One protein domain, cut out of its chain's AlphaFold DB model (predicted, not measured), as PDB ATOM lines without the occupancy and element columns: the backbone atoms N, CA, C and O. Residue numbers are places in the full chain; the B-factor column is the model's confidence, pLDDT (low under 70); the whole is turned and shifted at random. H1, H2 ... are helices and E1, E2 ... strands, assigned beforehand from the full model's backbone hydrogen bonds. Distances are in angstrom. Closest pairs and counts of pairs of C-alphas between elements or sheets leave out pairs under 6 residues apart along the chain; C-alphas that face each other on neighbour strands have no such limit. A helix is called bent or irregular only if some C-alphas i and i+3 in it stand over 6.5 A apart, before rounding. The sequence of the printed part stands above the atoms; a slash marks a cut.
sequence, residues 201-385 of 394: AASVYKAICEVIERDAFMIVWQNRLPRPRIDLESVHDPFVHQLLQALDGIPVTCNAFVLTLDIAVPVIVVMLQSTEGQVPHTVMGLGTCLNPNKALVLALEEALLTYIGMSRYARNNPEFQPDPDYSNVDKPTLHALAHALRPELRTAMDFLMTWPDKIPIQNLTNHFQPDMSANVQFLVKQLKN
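This is residues 201 to 385 of the 394 residues of the protein "YcaO domain-containing protein" of Nitrospina gracilis (strain 3/211) (UniProt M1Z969). A three-stranded antiparallel sheet, E1 - E2 - E3, forms the middle of three layers, with the long helix H3 packed slantwise over E2 and E3 on one face, and on the other face H1 over E2 and E3 and H5 beside the strands. H2 packs on H3, H6 packs on H1 at one end of the longest axis, and H4 with the long link before it lies toward the opposite end. The printed part has 185 residues with six named helices and three named strands, in the order H1 H2 E1 E2 E3 H3 H4 H5 H6; the class is mostly helix. It is compact, with a radius of gyration of the C-alphas of 16.9 A and spans of 50 by 36 by 31 A.

The strands are E1, residues 252 to 258, 19.8 A; E2, residues 267 to 274, 23.4 A; and E3, residues 282 to 288, 20.5 A. C-alpha 267 is at (51.553, 7.647, -45.375). The helices are H3, residues 292 to 316, 35.8 A; H1, residues 201 to 222, 31.7 A, beginning at (37.616, 21.857, -45.282); H2, residues 238 to 245; H4, residues 332 to 341; H5, residues 343 to 353; and H6, residues 372 to 384, 18.5 A, ending at (49.876, 20.368, -58.741). H5 is irregular, with C-alphas 348 and 351 7.4 A apart.

E1, E2 and E3 form a meander, each strand the antiparallel neighbour of the one before, in two hairpins. N 255 and O 271 are 3.0 A apart, and N 270 and O 285 2.8 A, within hydrogen-bond range. H3 is over E2 and E3 at a height over the sheet of 4.7 A; its closest C-alphas to E3 are Ala 303 and Gly 285, 3.8 A. On the opposite face H1 has a height of 6.7 A, with C-alphas 209 and 288 closest to E3, 5.8 A. H5, on the same face as H1, has a height of 8.3 A and is only just over none of the strands, with 2 of its C-alphas falling on E3. H4 only grazes the sheet. H2 touches H3 at a shallow tilt of 25 degrees, closest at C-alphas 240 and 297, 5.8 A. H6 touches H1 at a steep tilt of 39 degrees, closest at C-alphas 376 and 205, 5.4 A. Every O i to N i+4 pair is within hydrogen-bond range in H1, H2, H3, H4 and H6; H5 has 0 of 7, but 7 of 8 O i to N i+3 pairs.

The two C-alphas farthest apart, of Glu 319 and Ala 374, are 49.8 A apart. The printed part has no cut. The links H1 to H2, H3 to H4 and H5 to H6 are long. The mean pLDDT of the printed part is 95.5, and no printed residue is under 70.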
ATOM      1  N   ALA A 201      36.160  21.904 -45.124       94.69
ATOM      2  CA  ALA A 201      37.616  21.857 -45.282       94.69
ATOM      3  C   ALA A 201      38.226  20.628 -44.589       94.69
ATOM      4  O   ALA A 201      39.123  19.999 -45.140       94.69
ATOM      5  N   ALA A 202      37.715  20.254 -43.411       94.38
ATOM      6  CA  ALA A 202      38.146  19.051 -42.705       94.38
ATOM      7  C   ALA A 202      37.757  17.762 -43.452       94.38
ATOM      8  O   ALA A 202      38.568  16.841 -43.512       94.38
ATOM      9  N   SER A 203      36.547  17.702 -44.026       95.94
ATOM     10  CA  SER A 203      36.119  16.566 -44.855       95.94
ATOM     11  C   SER A 203      36.982  16.439 -46.110       95.94
ATOM     12  O   SER A 203      37.556  15.387 -46.346       95.94
ATOM     13  N   VAL A 204      37.161  17.531 -46.862       97.31
ATOM     14  CA  VAL A 204      37.997  17.556 -48.076       97.31
ATOM     15  C   VAL A 204      39.444  17.165 -47.771       97.31
ATOM     16  O   VAL A 204      40.037  16.388 -48.510       97.31
ATOM     17  N   TYR A 205      40.013  17.665 -46.672       97.75
ATOM     18  CA  TYR A 205      41.356  17.285 -46.232       97.75
ATOM     19  C   TYR A 205      41.482  15.769 -46.023       97.75
ATOM     20  O   TYR A 205      42.397  15.153 -46.562       97.75
ATOM     21  N   LYS A 206      40.555  15.171 -45.263       97.56
ATOM     22  CA  LYS A 206      40.558  13.728 -44.994       97.56
ATOM     23  C   LYS A 206      40.366  12.905 -46.269       97.56
ATOM     24  O   LYS A 206      41.117  11.960 -46.463       97.56
ATOM     25  N   ALA A 207      39.435  13.309 -47.135       97.88
ATOM     26  CA  ALA A 207      39.183  12.667 -48.424       97.88
ATOM     27  C   ALA A 207      40.453  12.603 -49.284       97.88
ATOM     28  O   ALA A 207      40.830  11.542 -49.768       97.88
ATOM     29  N   ILE A 208      41.164  13.730 -49.421       97.62
ATOM     30  CA  ILE A 208      42.417  13.776 -50.187       97.62
ATOM     31  C   ILE A 208      43.494  12.903 -49.528       97.62
ATOM     32  O   ILE A 208      44.209  12.190 -50.228       97.62
ATOM     33  N   CYS A 209      43.617  12.935 -48.195       98.19
ATOM     34  CA  CYS A 209      44.564  12.074 -47.484       98.19
ATOM     35  C   CYS A 209      44.284  10.584 -47.715       98.19
ATOM     36  O   CYS A 209      45.234   9.843 -47.924       98.19
ATOM     37  N   GLU A 210      43.022  10.150 -47.712       97.94
ATOM     38  CA  GLU A 210      42.685   8.746 -47.969       97.94
ATOM     39  C   GLU A 210      43.009   8.336 -49.413       97.94
ATOM     40  O   GLU A 210      43.565   7.266 -49.638       97.94
ATOM     41  N   VAL A 211      42.742   9.197 -50.401       97.38
ATOM     42  CA  VAL A 211      43.126   8.915 -51.795       97.38
ATOM     43  C   VAL A 211      44.646   8.736 -51.916       97.38
ATOM     44  O   VAL A 211      45.094   7.755 -52.505       97.38
ATOM     45  N   ILE A 212      45.440   9.623 -51.299       97.62
ATOM     46  CA  ILE A 212      46.912   9.513 -51.264       97.62
ATOM     47  C   ILE A 212      47.358   8.228 -50.548       97.62
ATOM     48  O   ILE A 212      48.309   7.578 -50.975       97.62
ATOM     49  N   GLU A 213      46.674   7.847 -49.468       98.25
ATOM     50  CA  GLU A 213      46.953   6.619 -48.720       98.25
ATOM     51  C   GLU A 213      46.822   5.371 -49.592       98.25
ATOM     52  O   GLU A 213      47.715   4.520 -49.609       98.25
ATOM     53  N   ARG A 214      45.701   5.262 -50.318       96.94
ATOM     54  CA  ARG A 214      45.404   4.117 -51.184       96.94
ATOM     55  C   ARG A 214      46.338   4.082 -52.385       96.94
ATOM     56  O   ARG A 214      46.837   3.009 -52.706       96.94
ATOM     57  N   ASP A 215      46.616   5.230 -52.995       96.38
ATOM     58  CA  ASP A 215      47.559   5.344 -54.110       96.38
ATOM     59  C   ASP A 215      48.962   4.854 -53.717       96.38
ATOM     60  O   ASP A 215      49.485   3.897 -54.297       96.38
ATOM     61  N   ALA A 216      49.521   5.410 -52.639       96.88
ATOM     62  CA  ALA A 216      50.840   5.028 -52.149       96.88
ATOM     63  C   ALA A 216      50.908   3.544 -51.760       96.88
ATOM     64  O   ALA A 216      51.875   2.856 -52.099       96.88
ATOM     65  N   PHE A 217      49.878   3.025 -51.083       97.00
ATOM     66  CA  PHE A 217      49.811   1.607 -50.739       97.00
ATOM     67  C   PHE A 217      49.787   0.710 -51.974       97.00
ATOM     68  O   PHE A 217      50.566  -0.241 -52.043       97.00
ATOM     69  N   MET A 218      48.943   1.022 -52.961       95.75
ATOM     70  CA  MET A 218      48.824   0.223 -54.179       95.75
ATOM     71  C   MET A 218      50.121   0.219 -54.986       95.75
ATOM     72  O   MET A 218      50.554  -0.848 -55.422       95.75
ATOM     73  N   ILE A 219      50.786   1.371 -55.131       96.06
ATOM     74  CA  ILE A 219      52.077   1.465 -55.821       96.06
ATOM     75  C   ILE A 219      53.133   0.623 -55.101       96.06
ATOM     76  O   ILE A 219      53.804  -0.191 -55.741       96.06
ATOM     77  N   VAL A 220      53.268   0.777 -53.779       96.19
ATOM     78  CA  VAL A 220      54.257   0.028 -52.990       96.19
ATOM     79  C   VAL A 220      53.991  -1.474 -53.039       96.19
ATOM     80  O   VAL A 220      54.926  -2.244 -53.254       96.19
ATOM     81  N   TRP A 221      52.735  -1.890 -52.863       95.19
ATOM     82  CA  TRP A 221      52.345  -3.297 -52.832       95.19
ATOM     83  C   TRP A 221      52.563  -3.981 -54.182       95.19
ATOM     84  O   TRP A 221      53.248  -5.001 -54.254       95.19
ATOM     85  N   GLN A 222      52.043  -3.396 -55.265       94.31
ATOM     86  CA  GLN A 222      52.110  -4.003 -56.597       94.31
ATOM     87  C   GLN A 222      53.540  -4.071 -57.140       94.31
ATOM     88  O   GLN A 222      53.897  -5.026 -57.826       94.31
ATOM     89  N   ASN A 223      54.381  -3.092 -56.795       95.56
ATOM     90  CA  ASN A 223      55.780  -3.060 -57.226       95.56
ATOM     91  C   ASN A 223      56.744  -3.682 -56.205       95.56
ATOM     92  O   ASN A 223      57.947  -3.710 -56.452       95.56
ATOM     93  N   ARG A 224      56.236  -4.187 -55.069       95.31
ATOM     94  CA  ARG A 224      57.034  -4.770 -53.977       95.31
ATOM     95  C   ARG A 224      58.188  -3.858 -53.541       95.31
ATOM     96  O   ARG A 224      59.315  -4.316 -53.360       95.31
ATOM     97  N   LEU A 225      57.913  -2.560 -53.399       94.06
ATOM     98  CA  LEU A 225      58.941  -1.560 -53.095       94.06
ATOM     99  C   LEU A 225      59.381  -1.666 -51.627       94.06
ATOM    100  O   LEU A 225      58.539  -1.497 -50.742       94.06
ATOM    101  N   PRO A 226      60.669  -1.899 -51.324       93.88
ATOM    102  CA  PRO A 226      61.172  -1.865 -49.954       93.88
ATOM    103  C   PRO A 226      60.977  -0.485 -49.329       93.88
ATOM    104  O   PRO A 226      61.280   0.527 -49.961       93.88
ATOM    105  N   ARG A 227      60.490  -0.427 -48.083       94.38
ATOM    106  CA  ARG A 227      60.157   0.837 -47.407       94.38
ATOM    107  C   ARG A 227      60.856   0.978 -46.054       94.38
ATOM    108  O   ARG A 227      60.936  -0.012 -45.325       94.38
ATOM    109  N   PRO A 228      61.296   2.193 -45.667       94.75
ATOM    110  CA  PRO A 228      61.890   2.426 -44.356       94.75
ATOM    111  C   PRO A 228      60.949   2.025 -43.222       94.75
ATOM    112  O   PRO A 228      59.771   2.401 -43.214       94.75
ATOM    113  N   ARG A 229      61.491   1.308 -42.235       96.25
ATOM    114  CA  ARG A 229      60.796   1.018 -40.979       96.25
ATOM    115  C   ARG A 229      60.903   2.204 -40.035       96.25
ATOM    116  O   ARG A 229      61.971   2.791 -39.901       96.25
ATOM    117  N   ILE A 230      59.820   2.526 -39.347       97.69
ATOM    118  CA  ILE A 230      59.830   3.509 -38.267       97.69
ATOM    119  C   ILE A 230      60.395   2.838 -37.017       97.69
ATOM    120  O   ILE A 230      59.977   1.742 -36.637       97.69
ATOM    121  N   ASP A 231      61.337   3.509 -36.362       96.94
ATOM    122  CA  ASP A 231      61.787   3.119 -35.037       96.94
ATOM    123  C   ASP A 231      60.730   3.485 -33.986       96.94
ATOM    124  O   ASP A 231      60.653   4.631 -33.543       96.94
ATOM    125  N   LEU A 232      59.889   2.521 -33.602       97.12
ATOM    126  CA  LEU A 232      58.817   2.742 -32.624       97.12
ATOM    127  C   LEU A 232      59.343   3.128 -31.232       97.12
ATOM    128  O   LEU A 232      58.632   3.806 -30.495       97.12
ATOM    129  N   GLU A 233      60.586   2.773 -30.889       95.19
ATOM    130  CA  GLU A 233      61.221   3.173 -29.623       95.19
ATOM    131  C   GLU A 233      61.564   4.672 -29.596       95.19
ATOM    132  O   GLU A 233      61.627   5.281 -28.529       95.19
ATOM    133  N   SER A 234      61.733   5.291 -30.769       93.75
ATOM    134  CA  SER A 234      61.992   6.730 -30.907       93.75
ATOM    135  C   SER A 234      60.739   7.602 -30.772       93.75
ATOM    136  O   SER A 234      60.837   8.831 -30.716       93.75
ATOM    137  N   VAL A 235      59.543   7.007 -30.766       96.38
ATOM    138  CA  VAL A 235      58.285   7.755 -30.682       96.38
ATOM    139  C   VAL A 235      58.070   8.202 -29.238       96.38
ATOM    140  O   VAL A 235      58.253   7.424 -28.313       96.38
ATOM    141  N   HIS A 236      57.691   9.466 -29.041       94.94
ATOM    142  CA  HIS A 236      57.424  10.045 -27.713       94.94
ATOM    143  C   HIS A 236      55.966  10.489 -27.537       94.94
ATOM    144  O   HIS A 236      55.623  11.141 -26.550       94.94
ATOM    145  N   ASP A 237      55.110  10.198 -28.519       96.75
ATOM    146  CA  ASP A 237      53.692  10.519 -28.444       96.75
ATOM    147  C   ASP A 237      53.001   9.564 -27.447       96.75
ATOM    148  O   ASP A 237      53.003   8.347 -27.656       96.75
ATOM    149  N   PRO A 238      52.412  10.078 -26.350       97.06
ATOM    150  CA  PRO A 238      51.831   9.233 -25.311       97.06
ATOM    151  C   PRO A 238      50.638   8.414 -25.813       97.06
ATOM    152  O   PRO A 238      50.394   7.327 -25.295       97.06
ATOM    153  N   PHE A 239      49.910   8.899 -26.820       97.50
ATOM    154  CA  PHE A 239      48.770   8.180 -27.374       97.50
ATOM    155  C   PHE A 239      49.224   6.997 -28.234       97.50
ATOM    156  O   PHE A 239      48.647   5.915 -28.150       97.50
ATOM    157  N   VAL A 240      50.323   7.153 -28.982       98.19
ATOM    158  CA  VAL A 240      50.980   6.024 -29.662       98.19
ATOM    159  C   VAL A 240      51.399   4.950 -28.656       98.19
ATOM    160  O   VAL A 240      51.134   3.773 -28.885       98.19
ATOM    161  N   HIS A 241      51.996   5.331 -27.524       97.94
ATOM    162  CA  HIS A 241      52.372   4.361 -26.491       97.94
ATOM    163  C   HIS A 241      51.168   3.611 -25.913       97.94
ATOM    164  O   HIS A 241      51.260   2.402 -25.731       97.94
ATOM    165  N   GLN A 242      50.039   4.286 -25.678       98.25
ATOM    166  CA  GLN A 242      48.807   3.625 -25.230       98.25
ATOM    167  C   GLN A 242      48.309   2.590 -26.248       98.25
ATOM    168  O   GLN A 242      47.939   1.483 -25.865       98.25
ATOM    169  N   LEU A 243      48.331   2.919 -27.543       98.50
ATOM    170  CA  LEU A 243      47.925   1.993 -28.605       98.50
ATOM    171  C   LEU A 243      48.867   0.787 -28.718       98.50
ATOM    172  O   LEU A 243      48.409  -0.323 -28.966       98.50
ATOM    173  N   LEU A 244      50.172   0.983 -28.512       98.38
ATOM    174  CA  LEU A 244      51.139  -0.118 -28.475       98.38
ATOM    175  C   LEU A 244      50.929  -1.007 -27.240       98.38
ATOM    176  O   LEU A 244      50.922  -2.224 -27.373       98.38
ATOM    177  N   GLN A 245      50.679  -0.411 -26.071       98.06
ATOM    178  CA  GLN A 245      50.339  -1.136 -24.839       98.06
ATOM    179  C   GLN A 245      49.033  -1.931 -24.961       98.06
ATOM    180  O   GLN A 245      48.860  -2.941 -24.286       98.06
ATOM    181  N   ALA A 246      48.113  -1.528 -25.843       97.75
ATOM    182  CA  ALA A 246      46.901  -2.301 -26.105       97.75
ATOM    183  C   ALA A 246      47.186  -3.693 -26.707       97.75
ATOM    184  O   ALA A 246      46.303  -4.549 -26.685       97.75
ATOM    185  N   LEU A 247      48.397  -3.929 -27.227       97.31
ATOM    186  CA  LEU A 247      48.859  -5.227 -27.722       97.31
ATOM    187  C   LEU A 247      49.544  -6.083 -26.645       97.31
ATOM    188  O   LEU A 247      49.909  -7.223 -26.932       97.31
ATOM    189  N   ASP A 248      49.735  -5.572 -25.424       95.75
ATOM    190  CA  ASP A 248      50.425  -6.305 -24.362       95.75
ATOM    191  C   ASP A 248      49.727  -7.645 -24.071       95.75
ATOM    192  O   ASP A 248      48.516  -7.723 -23.865       95.75
ATOM    193  N   GLY A 249      50.511  -8.727 -24.053       93.50
ATOM    194  CA  GLY A 249      50.005 -10.090 -23.862       93.50
ATOM    195  C   GLY A 249      49.457 -10.758 -25.128       93.50
ATOM    196  O   GLY A 249      49.109 -11.936 -25.079       93.50
ATOM    197  N   ILE A 250      49.430 -10.057 -26.264       95.94
ATOM    198  CA  ILE A 250      49.124 -10.638 -27.572       95.94
ATOM    199  C   ILE A 250      50.451 -10.979 -28.258       95.94
ATOM    200  O   ILE A 250      51.267 -10.080 -28.463       95.94
ATOM    201  N   PRO A 251      50.709 -12.245 -28.639       95.88
ATOM    202  CA  PRO A 251      51.971 -12.643 -29.261       95.88
ATOM    203  C   PRO A 251      52.008 -12.217 -30.738       95.88
ATOM    204  O   PRO A 251      51.867 -13.016 -31.670       95.88
ATOM    205  N   VAL A 252      52.180 -10.911 -30.943       96.88
ATOM    206  CA  VAL A 252      52.383 -10.256 -32.233       96.88
ATOM    207  C   VAL A 252      53.609  -9.351 -32.186       96.88
ATOM    208  O   VAL A 252      53.921  -8.728 -31.176       96.88
ATOM    209  N   THR A 253      54.288  -9.231 -33.321       96.31
ATOM    210  CA  THR A 253      55.225  -8.132 -33.572       96.31
ATOM    211  C   THR A 253      54.493  -6.995 -34.266       96.31
ATOM    212  O   THR A 253      53.706  -7.234 -35.182       96.31
ATOM    213  N   CYS A 254      54.775  -5.764 -33.847       97.94
ATOM    214  CA  CYS A 254      54.263  -4.550 -34.471       97.94
ATOM    215  C   CYS A 254      55.395  -3.848 -35.226       97.94
ATOM    216  O   CYS A 254      56.376  -3.414 -34.621       97.94
ATOM    217  N   ASN A 255      55.256  -3.723 -36.544       97.62
ATOM    218  CA  ASN A 255      56.188  -2.987 -37.396       97.62
ATOM    219  C   ASN A 255      55.441  -1.864 -38.117       97.62
ATOM    220  O   ASN A 255      54.365  -2.100 -38.657       97.62
ATOM    221  N   ALA A 256      56.017  -0.665 -38.169       98.38
ATOM    222  CA  ALA A 256      55.467   0.456 -38.926       98.38
ATOM    223  C   ALA A 256      56.414   0.840 -40.070       98.38
ATOM    224  O   ALA A 256      57.629   0.876 -39.872       98.38
ATOM    225  N   PHE A 257      55.874   1.135 -41.251       98.06
ATOM    226  CA  PHE A 257      56.640   1.446 -42.461       98.06
ATOM    227  C   PHE A 257      56.156   2.743 -43.093       98.06
ATOM    228  O   PHE A 257      54.960   3.036 -43.105       98.06
ATOM    229  N   VAL A 258      57.089   3.502 -43.663       97.00
ATOM    230  CA  VAL A 258      56.794   4.759 -44.355       97.00
ATOM    231  C   VAL A 258      56.524   4.488 -45.827       97.00
ATOM    232  O   VAL A 258      57.444   4.234 -46.605       97.00
ATOM    233  N   LEU A 259      55.269   4.619 -46.246       96.50
ATOM    234  CA  LEU A 259      54.850   4.442 -47.639       96.50
ATOM    235  C   LEU A 259      54.888   5.739 -48.453       96.50
ATOM    236  O   LEU A 259      54.538   5.731 -49.619       96.50
ATOM    237  N   THR A 260      55.318   6.853 -47.857       94.62
ATOM    238  CA  THR A 260      55.311   8.175 -48.509       94.62
ATOM    239  C   THR A 260      56.110   8.173 -49.819       94.62
ATOM    240  O   THR A 260      57.303   7.837 -49.796       94.62
ATOM    241  N   LEU A 261      55.453   8.562 -50.918       92.25
ATOM    242  CA  LEU A 261      56.012   8.630 -52.274       92.25
ATOM    243  C   LEU A 261      56.293  10.087 -52.701       92.25
ATOM    244  O   LEU A 261      56.792  10.869 -51.904       92.25
ATOM    245  N   ASP A 262      56.023  10.462 -53.947       89.56
ATOM    246  CA  ASP A 262      56.272  11.783 -54.549       89.56
ATOM    247  C   ASP A 262      55.342  12.899 -54.033       89.56
ATOM    248  O   ASP A 262      55.625  14.096 -54.160       89.56
ATOM    249  N   ILE A 263      54.242  12.527 -53.387       91.19
ATOM    250  CA  ILE A 263      53.392  13.457 -52.652       91.19
ATOM    251  C   ILE A 263      53.898  13.513 -51.208       91.19
ATOM    252  O   ILE A 263      53.801  12.532 -50.473       91.19
ATOM    253  N   ALA A 264      54.431  14.669 -50.786       88.38
ATOM    254  CA  ALA A 264      55.059  14.886 -49.473       88.38
ATOM    255  C   ALA A 264      54.059  14.925 -48.298       88.38
ATOM    256  O   ALA A 264      53.962  15.899 -47.549       88.38
ATOM    257  N   VAL A 265      53.298  13.844 -48.147       94.56
ATOM    258  CA  VAL A 265      52.287  13.614 -47.121       94.56
ATOM    259  C   VAL A 265      52.608  12.278 -46.451       94.56
ATOM    260  O   VAL A 265      52.626  11.259 -47.136       94.56
ATOM    261  N   PRO A 266      52.854  12.250 -45.130       97.00
ATOM    262  CA  PRO A 266      53.132  11.012 -44.416       97.00
ATOM    263  C   PRO A 266      52.013   9.976 -44.587       97.00
ATOM    264  O   PRO A 266      50.919  10.158 -44.055       97.00
ATOM    265  N   VAL A 267      52.332   8.892 -45.294       98.38
ATOM    266  CA  VAL A 267      51.553   7.647 -45.375       98.38
ATOM    267  C   VAL A 267      52.304   6.569 -44.605       98.38
ATOM    268  O   VAL A 267      53.483   6.316 -44.883       98.38
ATOM    269  N   ILE A 268      51.638   5.950 -43.633       98.69
ATOM    270  CA  ILE A 268      52.207   4.917 -42.768       98.69
ATOM    271  C   ILE A 268      51.338   3.668 -42.849       98.69
ATOM    272  O   ILE A 268      50.116   3.754 -42.773       98.69
ATOM    273  N   VAL A 269      51.981   2.506 -42.958       98.62
ATOM    274  CA  VAL A 269      51.332   1.212 -42.727       98.62
ATOM    275  C   VAL A 269      51.898   0.585 -41.464       98.62
ATOM    276  O   VAL A 269      53.113   0.542 -41.271       98.62
ATOM    277  N   VAL A 270      51.016   0.106 -40.598       98.75
ATOM    278  CA  VAL A 270      51.346  -0.730 -39.448       98.75
ATOM    279  C   VAL A 270      50.989  -2.161 -39.801       98.75
ATOM    280  O   VAL A 270      49.873  -2.438 -40.223       98.75
ATOM    281  N   MET A 271      51.934  -3.069 -39.607       98.19
ATOM    282  CA  MET A 271      51.768  -4.499 -39.804       98.19
ATOM    283  C   MET A 271      51.892  -5.207 -38.456       98.19
ATOM    284  O   MET A 271      52.911  -5.072 -37.771       98.19
ATOM    285  N   LEU A 272      50.870  -5.986 -38.104       98.00
ATOM    286  CA  LEU A 272      50.883  -6.879 -36.948       98.00
ATOM    287  C   LEU A 272      51.059  -8.314 -37.441       98.00
ATOM    288  O   LEU A 272      50.253  -8.796 -38.239       98.00
ATOM    289  N   GLN A 273      52.106  -8.995 -36.977       96.69
ATOM    290  CA  GLN A 273      52.407 -10.377 -37.363       96.69
ATOM    291  C   GLN A 273      52.508 -11.275 -36.141       96.69
ATOM    292  O   GLN A 273      53.305 -11.013 -35.242       96.69
ATOM    293  N   SER A 274      51.746 -12.364 -36.134       96.38
ATOM    294  CA  SER A 274      51.734 -13.315 -35.021       96.38
ATOM    295  C   SER A 274      53.080 -14.043 -34.862       96.38
ATOM    296  O   SER A 274      53.648 -14.549 -35.839       96.38
ATOM    297  N   THR A 275      53.598 -14.106 -33.635       95.00
ATOM    298  CA  THR A 275      54.883 -14.749 -33.299       95.00
ATOM    299  C   THR A 275      54.739 -16.222 -32.946       95.00
ATOM    300  O   THR A 275      55.700 -16.971 -33.071       95.00
ATOM    301  N   GLU A 276      53.542 -16.646 -32.547       91.94
ATOM    302  CA  GLU A 276      53.254 -18.015 -32.095       91.94
ATOM    303  C   GLU A 276      52.391 -18.805 -33.091       91.94
ATOM    304  O   GLU A 276      51.888 -19.881 -32.785       91.94
ATOM    305  N   GLY A 277      52.203 -18.282 -34.306       86.88
ATOM    306  CA  GLY A 277      51.427 -18.959 -35.348       86.88
ATOM    307  C   GLY A 277      49.913 -18.939 -35.113       86.88
ATOM    308  O   GLY A 277      49.179 -19.612 -35.825       86.88
ATOM    309  N   GLN A 278      49.429 -18.151 -34.156       89.94
ATOM    310  CA  GLN A 278      48.001 -17.902 -33.987       89.94
ATOM    311  C   GLN A 278      47.427 -17.041 -35.118       89.94
ATOM    312  O   GLN A 278      48.131 -16.202 -35.691       89.94
ATOM    313  N   VAL A 279      46.139 -17.233 -35.385       93.94
ATOM    314  CA  VAL A 279      45.342 -16.426 -36.311       93.94
ATOM    315  C   VAL A 279      44.835 -15.171 -35.578       93.94
ATOM    316  O   VAL A 279      44.347 -15.303 -34.455       93.94
ATOM    317  N   PRO A 280      44.894 -13.977 -36.196       96.50
ATOM    318  CA  PRO A 280      45.356 -13.722 -37.552       96.50
ATOM    319  C   PRO A 280      46.885 -13.743 -37.656       96.50
ATOM    320  O   PRO A 280      47.606 -13.179 -36.833       96.50
ATOM    321  N   HIS A 281      47.386 -14.376 -38.714       97.00
ATOM    322  CA  HIS A 281      48.813 -14.471 -38.980       97.00
ATOM    323  C   HIS A 281      49.428 -13.123 -39.316       97.00
ATOM    324  O   HIS A 281      50.522 -12.845 -38.818       97.00
ATOM    325  N   THR A 282      48.757 -12.341 -40.163       96.75
ATOM    326  CA  THR A 282      49.160 -10.985 -40.533       96.75
ATOM    327  C   THR A 282      47.929 -10.114 -40.724       96.75
ATOM    328  O   THR A 282      46.987 -10.519 -41.402       96.75
ATOM    329  N   VAL A 283      47.958  -8.908 -40.168       97.44
ATOM    330  CA  VAL A 283      47.015  -7.835 -40.498       97.44
ATOM    331  C   VAL A 283      47.773  -6.536 -40.709       97.44
ATOM    332  O   VAL A 283      48.885  -6.364 -40.203       97.44
ATOM    333  N   MET A 284      47.164  -5.618 -41.455       97.56
ATOM    334  CA  MET A 284      47.700  -4.283 -41.670       97.56
ATOM    335  C   MET A 284      46.654  -3.222 -41.364       97.56
ATOM    336  O   MET A 284      45.461  -3.467 -41.509       97.56
ATOM    337  N   GLY A 285      47.129  -2.047 -40.976       98.06
ATOM    338  CA  GLY A 285      46.345  -0.827 -40.878       98.06
ATOM    339  C   GLY A 285      47.107   0.329 -41.499       98.06
ATOM    340  O   GLY A 285      48.333   0.402 -41.380       98.06
ATOM    341  N   LEU A 286      46.397   1.215 -42.184       98.31
ATOM    342  CA  LEU A 286      46.975   2.373 -42.851       98.31
ATOM    343  C   LEU A 286      46.559   3.667 -42.163       98.31
ATOM    344  O   LEU A 286      45.523   3.742 -41.505       98.31
ATOM    345  N   GLY A 287      47.406   4.679 -42.285       98.38
ATOM    346  CA  GLY A 287      47.117   5.994 -41.750       98.38
ATOM    347  C   GLY A 287      47.907   7.086 -42.444       98.38
ATOM    348  O   GLY A 287      49.129   7.001 -42.603       98.38
ATOM    349  N   THR A 288      47.193   8.151 -42.800       98.44
ATOM    350  CA  THR A 288      47.744   9.287 -43.536       98.44
ATOM    351  C   THR A 288      47.361  10.603 -42.884       98.44
ATOM    352  O   THR A 288      46.199  10.886 -42.589       98.44
ATOM    353  N   CYS A 289      48.363  11.441 -42.631       98.00
ATOM    354  CA  CYS A 289      48.170  12.764 -42.055       98.00
ATOM    355  C   CYS A 289      49.407  13.629 -42.294       98.00
ATOM    356  O   CYS A 289      50.528  13.152 -42.163       98.00
ATOM    357  N   LEU A 290      49.225  14.937 -42.500       97.88
ATOM    358  CA  LEU A 290      50.342  15.888 -42.554       97.88
ATOM    359  C   LEU A 290      51.187  15.926 -41.268       97.88
ATOM    360  O   LEU A 290      52.296  16.451 -41.290       97.88
ATOM    361  N   ASN A 291      50.666  15.403 -40.152       97.75
ATOM    362  CA  ASN A 291      51.429  15.170 -38.931       97.75
ATOM    363  C   ASN A 291      51.786  13.673 -38.834       97.75
ATOM    364  O   ASN A 291      50.872  12.865 -38.651       97.75
ATOM    365  N   PRO A 292      53.078  13.302 -38.874       97.56
ATOM    366  CA  PRO A 292      53.518  11.907 -38.839       97.56
ATOM    367  C   PRO A 292      53.026  11.109 -37.627       97.56
ATOM    368  O   PRO A 292      52.595   9.973 -37.787       97.56
ATOM    369  N   ASN A 293      53.015  11.698 -36.424       97.88
ATOM    370  CA  ASN A 293      52.507  11.008 -35.231       97.88
ATOM    371  C   ASN A 293      51.008  10.721 -35.364       97.88
ATOM    372  O   ASN A 293      50.556   9.632 -35.033       97.88
ATOM    373  N   LYS A 294      50.232  11.661 -35.921       97.75
ATOM    374  CA  LYS A 294      48.804  11.428 -36.186       97.75
ATOM    375  C   LYS A 294      48.585  10.368 -37.267       97.75
ATOM    376  O   LYS A 294      47.632   9.608 -37.149       97.75
ATOM    377  N   ALA A 295      49.440  10.311 -38.290       98.56
ATOM    378  CA  ALA A 295      49.403   9.255 -39.303       98.56
ATOM    379  C   ALA A 295      49.672   7.877 -38.669       98.56
ATOM    380  O   ALA A 295      48.918   6.940 -38.910       98.56
ATOM    381  N   LEU A 296      50.665   7.781 -37.775       98.75
ATOM    382  CA  LEU A 296      50.968   6.548 -37.041       98.75
ATOM    383  C   LEU A 296      49.817   6.134 -36.113       98.75
ATOM    384  O   LEU A 296      49.472   4.959 -36.069       98.75
ATOM    385  N   VAL A 297      49.196   7.086 -35.412       98.69
ATOM    386  CA  VAL A 297      47.998   6.831 -34.596       98.69
ATOM    387  C   VAL A 297      46.867   6.247 -35.441       98.69
ATOM    388  O   VAL A 297      46.272   5.254 -35.037       98.69
ATOM    389  N   LEU A 298      46.579   6.833 -36.609       98.56
ATOM    390  CA  LEU A 298      45.544   6.317 -37.509       98.56
ATOM    391  C   LEU A 298      45.868   4.888 -37.967       98.56
ATOM    392  O   LEU A 298      45.010   4.021 -37.845       98.56
ATOM    393  N   ALA A 299      47.114   4.631 -38.376       98.81
ATOM    394  CA  ALA A 299      47.559   3.312 -38.819       98.81
ATOM    395  C   ALA A 299      47.494   2.252 -37.709       98.81
ATOM    396  O   ALA A 299      47.087   1.119 -37.961       98.81
ATOM    397  N   LEU A 300      47.861   2.611 -36.474       98.81
ATOM    398  CA  LEU A 300      47.734   1.733 -35.310       98.81
ATOM    399  C   LEU A 300      46.266   1.421 -35.015       98.81
ATOM    400  O   LEU A 300      45.912   0.256 -34.897       98.81
ATOM    401  N   GLU A 301      45.400   2.432 -34.940       98.75
ATOM    402  CA  GLU A 301      43.966   2.225 -34.705       98.75
ATOM    403  C   GLU A 301      43.329   1.321 -35.769       98.75
ATOM    404  O   GLU A 301      42.569   0.416 -35.427       98.75
ATOM    405  N   GLU A 302      43.671   1.536 -37.041       98.62
ATOM    406  CA  GLU A 302      43.231   0.704 -38.165       98.62
ATOM    407  C   GLU A 302      43.745  -0.739 -38.021       98.62
ATOM    408  O   GLU A 302      42.992  -1.693 -38.209       98.62
ATOM    409  N   ALA A 303      45.009  -0.929 -37.627       98.69
ATOM    410  CA  ALA A 303      45.607  -2.254 -37.468       98.69
ATOM    411  C   ALA A 303      44.985  -3.028 -36.296       98.69
ATOM    412  O   ALA A 303      44.743  -4.229 -36.416       98.69
ATOM    413  N   LEU A 304      44.681  -2.347 -35.186       98.56
ATOM    414  CA  LEU A 304      43.998  -2.929 -34.026       98.56
ATOM    415  C   LEU A 304      42.557  -3.323 -34.371       98.56
ATOM    416  O   LEU A 304      42.142  -4.443 -34.066       98.56
ATOM    417  N   LEU A 305      41.814  -2.448 -35.060       98.25
ATOM    418  CA  LEU A 305      40.471  -2.768 -35.549       98.25
ATOM    419  C   LEU A 305      40.500  -3.964 -36.509       98.25
ATOM    420  O   LEU A 305      39.730  -4.911 -36.349       98.25
ATOM    421  N   THR A 306      41.428  -3.952 -37.467       98.19
ATOM    422  CA  THR A 306      41.602  -5.036 -38.440       98.19
ATOM    423  C   THR A 306      41.976  -6.347 -37.752       98.19
ATOM    424  O   THR A 306      41.457  -7.397 -38.129       98.19
ATOM    425  N   TYR A 307      42.816  -6.311 -36.710       98.38
ATOM    426  CA  TYR A 307      43.142  -7.492 -35.909       98.38
ATOM    427  C   TYR A 307      41.887  -8.101 -35.279       98.38
ATOM    428  O   TYR A 307      41.651  -9.299 -35.437       98.38
ATOM    429  N   ILE A 308      41.055  -7.294 -34.609       97.88
ATOM    430  CA  ILE A 308      39.799  -7.752 -33.990       97.88
ATOM    431  C   ILE A 308      38.865  -8.330 -35.061       97.88
ATOM    432  O   ILE A 308      38.406  -9.471 -34.950       97.88
ATOM    433  N   GLY A 309      38.632  -7.572 -36.135       96.69
ATOM    434  CA  GLY A 309      37.748  -7.963 -37.230       96.69
ATOM    435  C   GLY A 309      38.176  -9.270 -37.895       96.69
ATOM    436  O   GLY A 309      37.368 -10.191 -38.020       96.69
ATOM    437  N   MET A 310      39.454  -9.398 -38.262       97.38
ATOM    438  CA  MET A 310      39.978 -10.601 -38.914       97.38
ATOM    439  C   MET A 310      40.101 -11.786 -37.958       97.38
ATOM    440  O   MET A 310      39.842 -12.905 -38.385       97.38
ATOM    441  N   SER A 311      40.389 -11.576 -36.668       96.44
ATOM    442  CA  SER A 311      40.331 -12.648 -35.658       96.44
ATOM    443  C   SER A 311      38.942 -13.287 -35.616       96.44
ATOM    444  O   SER A 311      38.796 -14.511 -35.659       96.44
ATOM    445  N   ARG A 312      37.898 -12.451 -35.562       96.25
ATOM    446  CA  ARG A 312      36.499 -12.898 -35.531       96.25
ATOM    447  C   ARG A 312      36.075 -13.516 -36.861       96.25
ATOM    448  O   ARG A 312      35.441 -14.570 -36.867       96.25
ATOM    449  N   TYR A 313      36.440 -12.894 -37.981       96.81
ATOM    450  CA  TYR A 313      36.053 -13.371 -39.306       96.81
ATOM    451  C   TYR A 313      36.724 -14.702 -39.658       96.81
ATOM    452  O   TYR A 313      36.049 -15.613 -40.137       96.81
ATOM    453  N   ALA A 314      38.004 -14.860 -39.323       96.75
ATOM    454  CA  ALA A 314      38.741 -16.105 -39.495       96.75
ATOM    455  C   ALA A 314      38.202 -17.237 -38.614       96.75
ATOM    456  O   ALA A 314      38.064 -18.360 -39.091       96.75
ATOM    457  N   ARG A 315      37.799 -16.950 -37.368       95.06
ATOM    458  CA  ARG A 315      37.136 -17.936 -36.493       95.06
ATOM    459  C   ARG A 315      35.849 -18.490 -37.107       95.06
ATOM    460  O   ARG A 315      35.553 -19.668 -36.937       95.06
ATOM    461  N   ASN A 316      35.104 -17.650 -37.822       96.50
ATOM    462  CA  ASN A 316      33.862 -18.043 -38.489       96.50
ATOM    463  C   ASN A 316      34.091 -18.695 -39.863       96.50
ATOM    464  O   ASN A 316      33.172 -19.315 -40.389       96.50
ATOM    465  N   ASN A 317      35.287 -18.561 -40.446       97.12
ATOM    466  CA  ASN A 317      35.615 -19.053 -41.788       97.12
ATOM    467  C   ASN A 317      36.989 -19.756 -41.829       97.12
ATOM    468  O   ASN A 317      37.811 -19.422 -42.682       97.12
ATOM    469  N   PRO A 318      37.277 -20.723 -40.937       96.62
ATOM    470  CA  PRO A 318      38.631 -21.269 -40.774       96.62
ATOM    471  C   PRO A 318      39.145 -22.016 -42.015       96.62
ATOM    472  O   PRO A 318      40.348 -22.063 -42.275       96.62
ATOM    473  N   GLU A 319      38.225 -22.569 -42.805       96.50
ATOM    474  CA  GLU A 319      38.522 -23.363 -43.999       96.50
ATOM    475  C   GLU A 319      38.843 -22.507 -45.237       96.50
ATOM    476  O   GLU A 319      39.252 -23.048 -46.262       96.50
ATOM    477  N   PHE A 320      38.677 -21.178 -45.181       97.31
ATOM    478  CA  PHE A 320      38.858 -20.326 -46.358       97.31
ATOM    479  C   PHE A 320      40.303 -20.351 -46.875       97.31
ATOM    480  O   PHE A 320      41.215 -19.857 -46.216       97.31
ATOM    481  N   GLN A 321      40.499 -20.893 -48.077       95.81
ATOM    482  CA  GLN A 321      41.773 -20.965 -48.789       95.81
ATOM    483  C   GLN A 321      41.661 -20.180 -50.102       95.81
ATOM    484  O   GLN A 321      40.737 -20.461 -50.867       95.81
ATOM    485  N   PRO A 322      42.588 -19.252 -50.406       96.56
ATOM    486  CA  PRO A 322      42.669 -18.691 -51.747       96.56
ATOM    487  C   PRO A 322      43.035 -19.782 -52.758       96.56
ATOM    488  O   PRO A 322      43.946 -20.583 -52.509       96.56
ATOM    489  N   ASP A 323      42.346 -19.797 -53.895       96.06
ATOM    490  CA  ASP A 323      42.695 -20.662 -55.020       96.06
ATOM    491  C   ASP A 323      44.114 -20.336 -55.525       96.06
ATOM    492  O   ASP A 323      44.596 -19.219 -55.317       96.06
ATOM    493  N   PRO A 324      44.819 -21.270 -56.197       93.19
ATOM    494  CA  PRO A 324      46.190 -21.030 -56.665       93.19
ATOM    495  C   PRO A 324      46.353 -19.788 -57.556       93.19
ATOM    496  O   PRO A 324      47.440 -19.217 -57.620       93.19
ATOM    497  N   ASP A 325      45.284 -19.382 -58.244       90.94
ATOM    498  CA  ASP A 325      45.205 -18.194 -59.096       90.94
ATOM    499  C   ASP A 325      44.459 -17.013 -58.446       90.94
ATOM    500  O   ASP A 325      44.265 -15.987 -59.095       90.94
ATOM    501  N   TYR A 326      44.065 -17.141 -57.175       92.69
ATOM    502  CA  TYR A 326      43.276 -16.172 -56.405       92.69
ATOM    503  C   TYR A 326      41.898 -15.842 -57.002       92.69
ATOM    504  O   TYR A 326      41.308 -14.822 -56.649       92.69
ATOM    505  N   SER A 327      41.344 -16.695 -57.869       90.56
ATOM    506  CA  SER A 327      40.047 -16.447 -58.522       90.56
ATOM    507  C   SER A 327      38.864 -16.337 -57.550       90.56
ATOM    508  O   SER A 327      37.901 -15.629 -57.840       90.56
ATOM    509  N   ASN A 328      38.950 -16.963 -56.373       93.81
ATOM    510  CA  ASN A 328      37.975 -16.834 -55.285       93.81
ATOM    511  C   ASN A 328      38.255 -15.669 -54.308       93.81
ATOM    512  O   ASN A 328      37.559 -15.539 -53.299       93.81
ATOM    513  N   VAL A 329      39.257 -14.824 -54.579       94.38
ATOM    514  CA  VAL A 329      39.578 -13.609 -53.815       94.38
ATOM    515  C   VAL A 329      39.112 -12.386 -54.602       94.38
ATOM    516  O   VAL A 329      39.898 -11.606 -55.133       94.38
ATOM    517  N   ASP A 330      37.798 -12.218 -54.676       88.75
ATOM    518  CA  ASP A 330      37.141 -11.155 -55.447       88.75
ATOM    519  C   ASP A 330      36.766  -9.923 -54.604       88.75
ATOM    520  O   ASP A 330      36.221  -8.948 -55.121       88.75
ATOM    521  N   LYS A 331      37.070  -9.946 -53.299       90.56
ATOM    522  CA  LYS A 331      36.764  -8.871 -52.343       90.56
ATOM    523  C   LYS A 331      37.967  -8.532 -51.464       90.56
ATOM    524  O   LYS A 331      38.669  -9.447 -51.019       90.56
ATOM    525  N   PRO A 332      38.141  -7.255 -51.071       91.19
ATOM    526  CA  PRO A 332      39.184  -6.855 -50.123       91.19
ATOM    527  C   PRO A 332      39.138  -7.629 -48.796       91.19
ATOM    528  O   PRO A 332      40.177  -7.965 -48.233       91.19
ATOM    529  N   THR A 333      37.941  -7.972 -48.312       94.06
ATOM    530  CA  THR A 333      37.765  -8.754 -47.078       94.06
ATOM    531  C   THR A 333      38.277 -10.187 -47.206       94.06
ATOM    532  O   THR A 333      38.834 -10.711 -46.247       94.06
ATOM    533  N   LEU A 334      38.141 -10.811 -48.380       96.75
ATOM    534  CA  LEU A 334      38.690 -12.143 -48.649       96.75
ATOM    535  C   LEU A 334      40.211 -12.095 -48.805       96.75
ATOM    536  O   LEU A 334      40.898 -13.004 -48.345       96.75
ATOM    537  N   HIS A 335      40.750 -11.008 -49.363       95.19
ATOM    538  CA  HIS A 335      42.194 -10.781 -49.408       95.19
ATOM    539  C   HIS A 335      42.777 -10.655 -47.991       95.19
ATOM    540  O   HIS A 335      43.744 -11.335 -47.645       95.19
ATOM    541  N   ALA A 336      42.147  -9.849 -47.129       96.50
ATOM    542  CA  ALA A 336      42.535  -9.737 -45.724       96.50
ATOM    543  C   ALA A 336      42.390 -11.076 -44.974       96.50
ATOM    544  O   ALA A 336      43.291 -11.461 -44.225       96.50
ATOM    545  N   LEU A 337      41.307 -11.822 -45.223       97.81
ATOM    546  CA  LEU A 337      41.082 -13.141 -44.632       97.81
ATOM    547  C   LEU A 337      42.155 -14.155 -45.055       97.81
ATOM    548  O   LEU A 337      42.633 -14.912 -44.211       97.81
ATOM    549  N   ALA A 338      42.581 -14.143 -46.324       97.44
ATOM    550  CA  ALA A 338      43.673 -14.986 -46.804       97.44
ATOM    551  C   ALA A 338      44.956 -14.730 -45.997       97.44
ATOM    552  O   ALA A 338      45.534 -15.667 -45.451       97.44
ATOM    553  N   HIS A 339      45.366 -13.468 -45.834       96.56
ATOM    554  CA  HIS A 339      46.553 -13.111 -45.043       96.56
ATOM    555  C   HIS A 339      46.399 -13.372 -43.536       96.56
ATOM    556  O   HIS A 339      47.385 -13.663 -42.850       96.56
ATOM    557  N   ALA A 340      45.173 -13.310 -43.017       97.50
ATOM    558  CA  ALA A 340      44.871 -13.680 -41.642       97.50
ATOM    559  C   ALA A 340      45.007 -15.196 -41.409       97.50
ATOM    560  O   ALA A 340      45.495 -15.604 -40.357       97.50
ATOM    561  N   LEU A 341      44.608 -16.030 -42.370       97.56
ATOM    562  CA  LEU A 341      44.544 -17.487 -42.221       97.56
ATOM    563  C   LEU A 341      45.761 -18.249 -42.751       97.56
ATOM    564  O   LEU A 341      45.975 -19.384 -42.326       97.56
ATOM    565  N   ARG A 342      46.518 -17.685 -43.695       95.88
ATOM    566  CA  ARG A 342      47.549 -18.413 -44.449       95.88
ATOM    567  C   ARG A 342      48.956 -17.934 -44.097       95.88
ATOM    568  O   ARG A 342      49.379 -16.875 -44.572       95.88
ATOM    569  N   PRO A 343      49.705 -18.672 -43.253       94.06
ATOM    570  CA  PRO A 343      51.042 -18.261 -42.829       94.06
ATOM    571  C   PRO A 343      52.038 -18.185 -43.991       94.06
ATOM    572  O   PRO A 343      52.940 -17.351 -43.955       94.06
ATOM    573  N   GLU A 344      51.871 -18.995 -45.037       93.19
ATOM    574  CA  GLU A 344      52.711 -18.984 -46.237       93.19
ATOM    575  C   GLU A 344      52.667 -17.640 -46.979       93.19
ATOM    576  O   GLU A 344      53.673 -17.214 -47.556       93.19
ATOM    577  N   LEU A 345      51.546 -16.912 -46.882       94.19
ATOM    578  CA  LEU A 345      51.391 -15.595 -47.497       94.19
ATOM    579  C   LEU A 345      52.194 -14.504 -46.789       94.19
ATOM    580  O   LEU A 345      52.307 -13.412 -47.338       94.19
ATOM    581  N   ARG A 346      52.801 -14.768 -45.620       91.62
ATOM    582  CA  ARG A 346      53.729 -13.822 -44.964       91.62
ATOM    583  C   ARG A 346      54.863 -13.397 -45.893       91.62
ATOM    584  O   ARG A 346      55.216 -12.225 -45.915       91.62
ATOM    585  N   THR A 347      55.350 -14.330 -46.710       92.00
ATOM    586  CA  THR A 347      56.439 -14.088 -47.669       92.00
ATOM    587  C   THR A 347      56.094 -13.036 -48.726       92.00
ATOM    588  O   THR A 347      56.982 -12.365 -49.252       92.00
ATOM    589  N   ALA A 348      54.802 -12.807 -48.998       90.38
ATOM    590  CA  ALA A 348      54.357 -11.752 -49.906       90.38
ATOM    591  C   ALA A 348      54.743 -10.344 -49.417       90.38
ATOM    592  O   ALA A 348      54.790  -9.421 -50.222       90.38
ATOM    593  N   MET A 349      55.045 -10.189 -48.123       92.50
ATOM    594  CA  MET A 349      55.392  -8.922 -47.471       92.50
ATOM    595  C   MET A 349      56.879  -8.806 -47.121       92.50
ATOM    596  O   MET A 349      57.295  -7.772 -46.597       92.50
ATOM    597  N   ASP A 350      57.698  -9.817 -47.434       92.44
ATOM    598  CA  ASP A 350      59.130  -9.824 -47.097       92.44
ATOM    599  C   ASP A 350      59.856  -8.601 -47.665       92.44
ATOM    600  O   ASP A 350      60.777  -8.083 -47.037       92.44
ATOM    601  N   PHE A 351      59.394  -8.081 -48.807       94.75
ATOM    602  CA  PHE A 351      59.956  -6.886 -49.432       94.75
ATOM    603  C   PHE A 351      59.967  -5.672 -48.483       94.75
ATOM    604  O   PHE A 351      60.952  -4.933 -48.469       94.75
ATOM    605  N   LEU A 352      58.953  -5.510 -47.620       93.19
ATOM    606  CA  LEU A 352      58.901  -4.430 -46.626       93.19
ATOM    607  C   LEU A 352      59.989  -4.586 -45.556       93.19
ATOM    608  O   LEU A 352      60.486  -3.597 -45.023       93.19
ATOM    609  N   MET A 353      60.398  -5.819 -45.269       88.69
ATOM    610  CA  MET A 353      61.386  -6.139 -44.236       88.69
ATOM    611  C   MET A 353      62.834  -6.025 -44.725       88.69
ATOM    612  O   MET A 353      63.750  -6.076 -43.904       88.69
ATOM    613  N   THR A 354      63.057  -5.858 -46.033       89.56
ATOM    614  CA  THR A 354      64.411  -5.815 -46.615       89.56
ATOM    615  C   THR A 354      65.123  -4.475 -46.439       89.56
ATOM    616  O   THR A 354      66.346  -4.424 -46.570       89.56
ATOM    617  N   TRP A 355      64.402  -3.393 -46.112       86.88
ATOM    618  CA  TRP A 355      65.031  -2.093 -45.887       86.88
ATOM    619  C   TRP A 355      65.933  -2.132 -44.634       86.88
ATOM    620  O   TRP A 355      65.459  -2.513 -43.550       86.88
ATOM    621  N   PRO A 356      67.220  -1.748 -44.755       80.81
ATOM    622  CA  PRO A 356      68.226  -2.029 -43.732       80.81
ATOM    623  C   PRO A 356      68.014  -1.212 -42.456       80.81
ATOM    624  O   PRO A 356      68.082  -1.756 -41.354       80.81
ATOM    625  N   ASP A 357      67.700   0.074 -42.605       85.88
ATOM    626  CA  ASP A 357      67.692   1.019 -41.495       85.88
ATOM    627  C   ASP A 357      66.282   1.289 -40.967       85.88
ATOM    628  O   ASP A 357      65.323   1.482 -41.721       85.88
ATOM    629  N   LYS A 358      66.161   1.367 -39.640       93.12
ATOM    630  CA  LYS A 358      65.018   2.042 -39.028       93.12
ATOM    631  C   LYS A 358      65.273   3.546 -39.038       93.12
ATOM    632  O   LYS A 358      66.401   3.984 -38.815       93.12
ATOM    633  N   ILE A 359      64.228   4.334 -39.250       94.88
ATOM    634  CA  ILE A 359      64.289   5.791 -39.160       94.88
ATOM    635  C   ILE A 359      63.447   6.291 -37.980       94.88
ATOM    636  O   ILE A 359      62.338   5.790 -37.770       94.88
ATOM    637  N   PRO A 360      63.921   7.291 -37.221       96.00
ATOM    638  CA  PRO A 360      63.086   7.970 -36.243       96.00
ATOM    639  C   PRO A 360      61.888   8.641 -36.918       96.00
ATOM    640  O   PRO A 360      62.023   9.207 -38.007       96.00
ATOM    641  N   ILE A 361      60.720   8.643 -36.270       95.38
ATOM    642  CA  ILE A 361      59.520   9.289 -36.835       95.38
ATOM    643  C   ILE A 361      59.716  10.801 -37.039       95.38
ATOM    644  O   ILE A 361      59.095  11.406 -37.909       95.38
ATOM    645  N   GLN A 362      60.623  11.408 -36.270       94.50
ATOM    646  CA  GLN A 362      60.997  12.819 -36.340       94.50
ATOM    647  C   GLN A 362      61.703  13.184 -37.654       94.50
ATOM    648  O   GLN A 362      61.767  14.363 -37.993       94.50
ATOM    649  N   ASN A 363      62.195  12.196 -38.412       93.75
ATOM    650  CA  ASN A 363      62.736  12.424 -39.752       93.75
ATOM    651  C   ASN A 363      61.632  12.744 -40.773       93.75
ATOM    652  O   ASN A 363      61.922  13.282 -41.842       93.75
ATOM    653  N   LEU A 364      60.369  12.424 -40.468       93.50
ATOM    654  CA  LEU A 364      59.232  12.781 -41.306       93.50
ATOM    655  C   LEU A 364      58.810  14.224 -41.022       93.50
ATOM    656  O   LEU A 364      58.625  14.633 -39.876       93.50
ATOM    657  N   THR A 365      58.631  15.010 -42.083       94.00
ATOM    658  CA  THR A 365      58.288  16.428 -41.934       94.00
ATOM    659  C   THR A 365      56.826  16.587 -41.524       94.00
ATOM    660  O   THR A 365      55.923  16.038 -42.151       94.00
ATOM    661  N   ASN A 366      56.585  17.372 -40.472       96.00
ATOM    662  CA  ASN A 366      55.241  17.743 -40.046       96.00
ATOM    663  C   ASN A 366      54.790  19.024 -40.760       96.00
ATOM    664  O   ASN A 366      55.262  20.117 -40.453       96.00
ATOM    665  N   HIS A 367      53.846  18.882 -41.685       96.19
ATOM    666  CA  HIS A 367      53.253  19.994 -42.431       96.19
ATOM    667  C   HIS A 367      51.888  20.430 -41.880       96.19
ATOM    668  O   HIS A 367      51.290  21.375 -42.393       96.19
ATOM    669  N   PHE A 368      51.382  19.761 -40.841       96.88
ATOM    670  CA  PHE A 368      50.037  19.990 -40.329       96.88
ATOM    671  C   PHE A 368      49.894  21.367 -39.682       96.88
ATOM    672  O   PHE A 368      50.620  21.716 -38.751       96.88
ATOM    673  N   GLN A 369      48.880  22.106 -40.115       95.06
ATOM    674  CA  GLN A 369      48.441  23.359 -39.521       95.06
ATOM    675  C   GLN A 369      47.117  23.166 -38.763       95.06
ATOM    676  O   GLN A 369      46.292  22.338 -39.158       95.06
ATOM    677  N   PRO A 370      46.860  23.935 -37.688       90.88
ATOM    678  CA  PRO A 370      45.554  23.939 -37.027       90.88
ATOM    679  C   PRO A 370      44.407  24.376 -37.951       90.88
ATOM    680  O   PRO A 370      43.278  23.917 -37.792       90.88
ATOM    681  N   ASP A 371      44.694  25.248 -38.919       91.56
ATOM    682  CA  ASP A 371      43.731  25.668 -39.933       91.56
ATOM    683  C   ASP A 371      43.591  24.606 -41.034       91.56
ATOM    684  O   ASP A 371      44.515  24.355 -41.812       91.56
ATOM    685  N   MET A 372      42.405  23.998 -41.127       92.12
ATOM    686  CA  MET A 372      42.117  22.980 -42.138       92.12
ATOM    687  C   MET A 372      42.158  23.540 -43.560       92.12
ATOM    688  O   MET A 372      42.539  22.818 -44.476       92.12
ATOM    689  N   SER A 373      41.819  24.816 -43.763       94.25
ATOM    690  CA  SER A 373      41.911  25.433 -45.088       94.25
ATOM    691  C   SER A 373      43.363  25.542 -45.556       94.25
ATOM    692  O   SER A 373      43.640  25.239 -46.716       94.25
ATOM    693  N   ALA A 374      44.295  25.874 -44.658       95.25
ATOM    694  CA  ALA A 374      45.726  25.879 -44.961       95.25
ATOM    695  C   ALA A 374      46.244  24.474 -45.319       95.25
ATOM    696  O   ALA A 374      47.023  24.324 -46.260       95.25
ATOM    697  N   ASN A 375      45.763  23.430 -44.633       96.56
ATOM    698  CA  ASN A 375      46.114  22.046 -44.963       96.56
ATOM    699  C   ASN A 375      45.601  21.632 -46.350       96.56
ATOM    700  O   ASN A 375      46.351  21.041 -47.121       96.56
ATOM    701  N   VAL A 376      44.355  21.974 -46.702       96.75
ATOM    702  CA  VAL A 376      43.814  21.708 -48.049       96.75
ATOM    703  C   VAL A 376      44.634  22.436 -49.115       96.75
ATOM    704  O   VAL A 376      45.000  21.833 -50.118       96.75
ATOM    705  N   GLN A 377      44.984  23.706 -48.894       95.75
ATOM    706  CA  GLN A 377      45.827  24.466 -49.824       95.75
ATOM    707  C   GLN A 377      47.216  23.841 -49.996       95.75
ATOM    708  O   GLN A 377      47.725  23.781 -51.116       95.75
ATOM    709  N   PHE A 378      47.815  23.343 -48.909       95.69
ATOM    710  CA  PHE A 378      49.074  22.605 -48.974       95.69
ATOM    711  C   PHE A 378      48.941  21.353 -49.849       95.69
ATOM    712  O   PHE A 378      49.748  21.168 -50.758       95.69
ATOM    713  N   LEU A 379      47.900  20.539 -49.635       95.69
ATOM    714  CA  LEU A 379      47.654  19.332 -50.430       95.69
ATOM    715  C   LEU A 379      47.425  19.657 -51.911       95.69
ATOM    716  O   LEU A 379      48.062  19.060 -52.770       95.69
ATOM    717  N   VAL A 380      46.599  20.661 -52.224       94.62
ATOM    718  CA  VAL A 380      46.367  21.108 -53.611       94.62
ATOM    719  C   VAL A 380      47.672  21.557 -54.274       94.62
ATOM    720  O   VAL A 380      47.896  21.275 -55.450       94.62
ATOM    721  N   LYS A 381      48.563  22.231 -53.535       93.69
ATOM    722  CA  LYS A 381      49.880  22.624 -54.050       93.69
ATOM    723  C   LYS A 381      50.758  21.409 -54.358       93.69
ATOM    724  O   LYS A 381      51.390  21.410 -55.412       93.69
ATOM    725  N   GLN A 382      50.786  20.410 -53.471       92.25
ATOM    726  CA  GLN A 382      51.540  19.165 -53.679       92.25
ATOM    727  C   GLN A 382      51.001  18.374 -54.877       92.25
ATOM    728  O   GLN A 382      51.783  17.932 -55.703       92.25
ATOM    729  N   LEU A 383      49.678  18.282 -55.040       90.62
ATOM    730  CA  LEU A 383      49.063  17.592 -56.180       90.62
ATOM    731  C   LEU A 383      49.344  18.289 -57.521       90.62
ATOM    732  O   LEU A 383      49.467  17.629 -58.545       90.62
ATOM    733  N   LYS A 384      49.469  19.624 -57.534       88.00
ATOM    734  CA  LYS A 384      49.876  20.368 -58.741       88.00
ATOM    735  C   LYS A 384      51.359  20.210 -59.067       88.00
ATOM    736  O   LYS A 384      51.729  20.300 -60.231       88.00
ATOM    737  N   ASN A 385      52.203  20.087 -58.044       84.31
ATOM    738  CA  ASN A 385      53.656  20.039 -58.178       84.31
ATOM    739  C   ASN A 385      54.225  19.047 -57.151       84.31
ATOM    740  O   ASN A 385      54.612  19.479 -56.057       84.31
TER     741      ASN A 385